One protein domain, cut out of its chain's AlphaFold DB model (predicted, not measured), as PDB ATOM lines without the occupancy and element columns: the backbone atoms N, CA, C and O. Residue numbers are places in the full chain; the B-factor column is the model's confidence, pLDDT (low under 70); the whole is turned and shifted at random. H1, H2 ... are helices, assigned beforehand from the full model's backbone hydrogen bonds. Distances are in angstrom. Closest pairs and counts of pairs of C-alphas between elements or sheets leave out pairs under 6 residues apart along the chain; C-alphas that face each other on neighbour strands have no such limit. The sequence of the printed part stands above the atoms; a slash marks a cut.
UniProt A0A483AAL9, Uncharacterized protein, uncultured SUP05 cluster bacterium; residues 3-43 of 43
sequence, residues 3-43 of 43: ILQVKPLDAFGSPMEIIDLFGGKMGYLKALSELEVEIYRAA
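AT A GLANCE: This is residues 3 to 43 of the 43 residues of an uncharacterized protein of uncultured SUP05 cluster bacterium (UniProt A0A483AAL9). A long helix, H3, meets a small head at a corner, making an L; the head is the first stretch of the printed part with the two short helices H1 and H2, and residues 32 to 43, mostly the far part of H3, stick out as a free arm. The printed part has 41 residues with three named helices, H1, H2 and H3 in that order along the chain, and no named strand, and its class is all helix. It is only just loose, close to compact, with a radius of gyration of the C-alphas of 11.3 A, and its flat outline spans 31 by 22 by 12 A.

IN THESE COORDINATES: Start at C-alpha 3, at (201.509, 237.186, 222.202), and go on to H1, residues 9 to 12, which is 5.6 A long from first to last C-alpha. H2, residues 15 to 21, begins with C-alpha 15 at (196.131, 232.472, 227.223) and is 10.0 A long. Find C-alpha 24 at (198.270, 221.910, 225.969); from there H3, residues 24 to 41, runs 25.9 A to C-alpha 41 at (205.962, 227.291, 201.827).

HOW THE PARTS SIT: H1 and H2 are close but not clearly touching; their closest C-alphas, those of Phe 12 and Ile 18, are 6.6 A apart. H2 and H3 touch only at the corner, H3 with residues 25 to 28 alone, and their closest C-alphas, those of Ile 19 and Tyr 28, are 5.8 A apart. Their lines are about perpendicular, at 82 degrees. H1 and H3 are apart. In H2 and H3 every O i to N i+4 pair is within hydrogen-bond range; H1 is too short for such a pair, and its 1 pair of O i and N i+3 is within range.

THE WHOLE: Look at Ser 14 and Ala 43 for the two C-alphas farthest apart, 31.4 A. The printed part has no cut and ends at the chain's last residue, and the links H1 to H2 and H2 to H3 are both tight. The mean pLDDT of the printed part is 88.6, and residue 43 is under 70.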
ATOM      1  N   ILE A   3     201.943 237.390 223.591       77.31
ATOM      2  CA  ILE A   3     201.509 237.186 222.202       77.31
ATOM      3  C   ILE A   3     200.085 236.607 222.096       77.31
ATOM      4  O   ILE A   3     199.386 236.888 221.144       77.31
ATOM      5  N   LEU A   4     199.612 235.844 223.086       81.81
ATOM      6  CA  LEU A   4     198.246 235.300 223.078       81.81
ATOM      7  C   LEU A   4     197.199 236.336 223.511       81.81
ATOM      8  O   LEU A   4     196.013 236.054 223.500       81.81
ATOM      9  N   GLN A   5     197.647 237.524 223.918       82.00
ATOM     10  CA  GLN A   5     196.797 238.628 224.359       82.00
ATOM     11  C   GLN A   5     196.666 239.718 223.284       82.00
ATOM     12  O   GLN A   5     196.004 240.723 223.524       82.00
ATOM     13  N   VAL A   6     197.327 239.573 222.127       85.00
ATOM     14  CA  VAL A   6     197.174 240.529 221.020       85.00
ATOM     15  C   VAL A   6     195.970 240.170 220.160       85.00
ATOM     16  O   VAL A   6     195.674 239.000 219.955       85.00
ATOM     17  N   LYS A   7     195.293 241.177 219.609       84.75
ATOM     18  CA  LYS A   7     194.185 240.964 218.673       84.75
ATOM     19  C   LYS A   7     194.666 240.305 217.372       84.75
ATOM     20  O   LYS A   7     195.740 240.671 216.892       84.75
ATOM     21  N   PRO A   8     193.884 239.385 216.776       87.62
ATOM     22  CA  PRO A   8     192.578 238.887 217.231       87.62
ATOM     23  C   PRO A   8     192.672 237.669 218.173       87.62
ATOM     24  O   PRO A   8     191.667 237.006 218.402       87.62
ATOM     25  N   LEU A   9     193.863 237.321 218.676       81.38
ATOM     26  CA  LEU A   9     194.062 236.119 219.492       81.38
ATOM     27  C   LEU A   9     193.320 236.188 220.835       81.38
ATOM     28  O   LEU A   9     192.808 235.176 221.300       81.38
ATOM     29  N   ASP A  10     193.183 237.389 221.397       84.00
ATOM     30  CA  ASP A  10     192.375 237.672 222.590       84.00
ATOM     31  C   ASP A  10     190.885 237.305 222.444       84.00
ATOM     32  O   ASP A  10     190.212 237.063 223.446       84.00
ATOM     33  N   ALA A  11     190.363 237.217 221.215       89.88
ATOM     34  CA  ALA A  11     188.983 236.817 220.952       89.88
ATOM     35  C   ALA A  11     188.742 235.308 221.133       89.88
ATOM     36  O   ALA A  11     187.591 234.890 221.250       89.88
ATOM     37  N   PHE A  12     189.801 234.493 221.165       85.38
ATOM     38  CA  PHE A  12     189.698 233.039 221.331       85.38
ATOM     39  C   PHE A  12     189.759 232.582 222.797       85.38
ATOM     40  O   PHE A  12     189.648 231.387 223.057       85.38
ATOM     41  N   GLY A  13     189.906 233.512 223.748       88.31
ATOM     42  CA  GLY A  13     189.889 233.233 225.183       88.31
ATOM     43  C   GLY A  13     191.146 233.705 225.908       88.31
ATOM     44  O   GLY A  13     191.980 234.441 225.379       88.31
ATOM     45  N   SER A  14     191.285 233.294 227.164       91.44
ATOM     46  CA  SER A  14     192.489 233.551 227.949       91.44
ATOM     47  C   SER A  14     193.692 232.758 227.407       91.44
ATOM     48  O   SER A  14     193.528 231.712 226.779       91.44
ATOM     49  N   PRO A  15     194.939 233.182 227.693       88.94
ATOM     50  CA  PRO A  15     196.131 232.472 227.223       88.94
ATOM     51  C   PRO A  15     196.182 230.986 227.596       88.94
ATOM     52  O   PRO A  15     196.760 230.202 226.852       88.94
ATOM     53  N   MET A  16     195.613 230.604 228.744       90.94
ATOM     54  CA  MET A  16     195.571 229.204 229.176       90.94
ATOM     55  C   MET A  16     194.556 228.398 228.366       90.94
ATOM     56  O   MET A  16     194.907 227.334 227.872       90.94
ATOM     57  N   GLU A  17     193.357 228.940 228.145       91.12
ATOM     58  CA  GLU A  17     192.338 228.300 227.301       91.12
ATOM     59  C   GLU A  17     192.846 228.120 225.871       91.12
ATOM     60  O   GLU A  17     192.688 227.050 225.294       91.12
ATOM     61  N   ILE A  18     193.545 229.120 225.324       88.75
ATOM     62  CA  ILE A  18     194.154 229.016 223.995       88.75
ATOM     63  C   ILE A  18     195.183 227.882 223.954       88.75
ATOM     64  O   ILE A  18     195.192 227.102 223.008       88.75
ATOM     65  N   ILE A  19     196.041 227.752 224.969       90.19
ATOM     66  CA  ILE A  19     197.017 226.653 225.035       90.19
ATOM     67  C   ILE A  19     196.306 225.293 225.079       90.19
ATOM     68  O   ILE A  19     196.731 224.361 224.395       90.19
ATOM     69  N   ASP A  20     195.221 225.180 225.841       91.81
ATOM     70  CA  ASP A  20     194.457 223.939 225.967       91.81
ATOM     71  C   ASP A  20     193.706 223.576 224.677       91.81
ATOM     72  O   ASP A  20     193.667 222.397 224.321       91.81
ATOM     73  N   LEU A  21     193.221 224.563 223.908       90.00
ATOM     74  CA  LEU A  21     192.631 224.347 222.577       90.00
ATOM     75  C   LEU A  21     193.595 223.639 221.616       90.00
ATOM     76  O   LEU A  21     193.158 222.868 220.762       90.00
ATOM     77  N   PHE A  22     194.901 223.856 221.768       90.88
ATOM     78  CA  PHE A  22     195.922 223.189 220.962       90.88
ATOM     79  C   PHE A  22     196.394 221.850 221.545       90.88
ATOM     80  O   PHE A  22     197.324 221.264 221.006       90.88
ATOM     81  N   GLY A  23     195.787 221.325 222.614       91.31
ATOM     82  CA  GLY A  23     196.238 220.093 223.276       91.31
ATOM     83  C   GLY A  23     197.340 220.335 224.311       91.31
ATOM     84  O   GLY A  23     198.239 219.509 224.495       91.31
ATOM     85  N   GLY A  24     197.299 221.494 224.968       93.31
ATOM     86  CA  GLY A  24     198.270 221.910 225.969       93.31
ATOM     87  C   GLY A  24     199.577 222.422 225.355       93.31
ATOM     88  O   GLY A  24     199.722 222.598 224.144       93.31
ATOM     89  N   LYS A  25     200.588 222.648 226.204       90.31
ATOM     90  CA  LYS A  25     201.870 223.265 225.805       90.31
ATOM     91  C   LYS A  25     202.536 222.581 224.605       90.31
ATOM     92  O   LYS A  25     203.066 223.266 223.736       90.31
ATOM     93  N   MET A  26     202.538 221.249 224.576       94.69
ATOM     94  CA  MET A  26     203.184 220.486 223.503       94.69
ATOM     95  C   MET A  26     202.476 220.678 222.165       94.69
ATOM     96  O   MET A  26     203.138 220.901 221.153       94.69
ATOM     97  N   GLY A  27     201.145 220.630 222.158       94.38
ATOM     98  CA  GLY A  27     200.387 220.817 220.932       94.38
ATOM     99  C   GLY A  27     200.390 222.272 220.452       94.38
ATOM    100  O   GLY A  27     200.526 222.507 219.256       94.38
ATOM    101  N   TYR A  28     200.426 223.252 221.364       91.00
ATOM    102  CA  TYR A  28     200.656 224.657 221.007       91.00
ATOM    103  C   TYR A  28     202.003 224.866 220.291       91.00
ATOM    104  O   TYR A  28     202.065 225.521 219.254       91.00
ATOM    105  N   LEU A  29     203.091 224.282 220.806       92.75
ATOM    106  CA  LEU A  29     204.408 224.373 220.160       92.75
ATOM    107  C   LEU A  29     204.432 223.675 218.795       92.75
ATOM    108  O   LEU A  29     205.073 224.167 217.867       92.75
ATOM    109  N   LYS A  30     203.719 222.553 218.661       95.12
ATOM    110  CA  LYS A  30     203.555 221.868 217.378       95.12
ATOM    111  C   LYS A  30     202.824 222.753 216.364       95.12
ATOM    112  O   LYS A  30     203.322 222.905 215.256       95.12
ATOM    113  N   ALA A  31     201.720 223.387 216.763       91.81
ATOM    114  CA  ALA A  31     200.968 224.301 215.906       91.81
ATOM    115  C   ALA A  31     201.817 225.494 215.428       91.81
ATOM    116  O   ALA A  31     201.710 225.900 214.275       91.81
ATOM    117  N   LEU A  32     202.705 226.025 216.280       90.31
ATOM    118  CA  LEU A  32     203.653 227.070 215.871       90.31
ATOM    119  C   LEU A  32     204.649 226.583 214.811       90.31
ATOM    120  O   LEU A  32     204.910 227.304 213.855       90.31
ATOM    121  N   SER A  33     205.184 225.372 214.973       93.56
ATOM    122  CA  SER A  33     206.098 224.768 213.995       93.56
ATOM    123  C   SER A  33     205.406 224.531 212.647       93.56
ATOM    124  O   SER A  33     205.950 224.858 211.595       93.56
ATOM    125  N   GLU A  34     204.170 224.025 212.668       94.25
ATOM    126  CA  GLU A  34     203.359 223.841 211.459       94.25
ATOM    127  C   GLU A  34     203.077 225.179 210.765       94.25
ATOM    128  O   GLU A  34     203.241 225.287 209.551       94.25
ATOM    129  N   LEU A  35     202.740 226.221 211.530       91.06
ATOM    130  CA  LEU A  35     202.540 227.567 211.000       91.06
ATOM    131  C   LEU A  35     203.809 228.128 210.343       91.06
ATOM    132  O   LEU A  35     203.726 228.718 209.269       91.06
ATOM    133  N   GLU A  36     204.973 227.955 210.974       93.00
ATOM    134  CA  GLU A  36     206.257 228.399 210.421       93.00
ATOM    135  C   GLU A  36     206.530 227.738 209.065       93.00
ATOM    136  O   GLU A  36     206.845 228.424 208.092       93.00
ATOM    137  N   VAL A  37     206.331 226.420 208.975       95.56
ATOM    138  CA  VAL A  37     206.480 225.673 207.719       95.56
ATOM    139  C   VAL A  37     205.532 226.199 206.641       95.56
ATOM    140  O   VAL A  37     205.967 226.388 205.506       95.56
ATOM    141  N   GLU A  38     204.265 226.457 206.966       93.38
ATOM    142  CA  GLU A  38     203.291 226.974 205.995       93.38
ATOM    143  C   GLU A  38     203.631 228.391 205.505       93.38
ATOM    144  O   GLU A  38     203.510 228.671 204.312       93.38
ATOM    145  N   ILE A  39     204.133 229.270 206.377       92.06
ATOM    146  CA  ILE A  39     204.578 230.616 205.979       92.06
ATOM    147  C   ILE A  39     205.739 230.531 204.983       92.06
ATOM    148  O   ILE A  39     205.711 231.207 203.957       92.06
ATOM    149  N   TYR A  40     206.741 229.688 205.252       91.75
ATOM    150  CA  TYR A  40     207.878 229.517 204.343       91.75
ATOM    151  C   TYR A  40     207.529 228.758 203.059       91.75
ATOM    152  O   TYR A  40     208.227 228.918 202.067       91.75
ATOM    153  N   ARG A  41     206.469 227.940 203.050       89.69
ATOM    154  CA  ARG A  41     205.962 227.291 201.827       89.69
ATOM    155  C   ARG A  41     205.253 228.258 200.888       89.69
ATOM    156  O   ARG A  41     205.239 228.019 199.685       89.69
ATOM    157  N   ALA A  42     204.611 229.286 201.437       72.44
ATOM    158  CA  ALA A  42     203.866 230.278 200.671       72.44
ATOM    159  C   ALA A  42     204.740 231.427 200.127       72.44
ATOM    160  O   ALA A  42     204.236 232.231 199.341       72.44
ATOM    161  N   ALA A  43     206.004 231.515 200.556       60.53
ATOM    162  CA  ALA A  43     206.999 232.499 200.118       60.53
ATOM    163  C   ALA A  43     207.844 231.978 198.945       60.53
ATOM    164  O   ALA A  43     208.188 232.809 198.073       60.53
TER     165      ALA A  43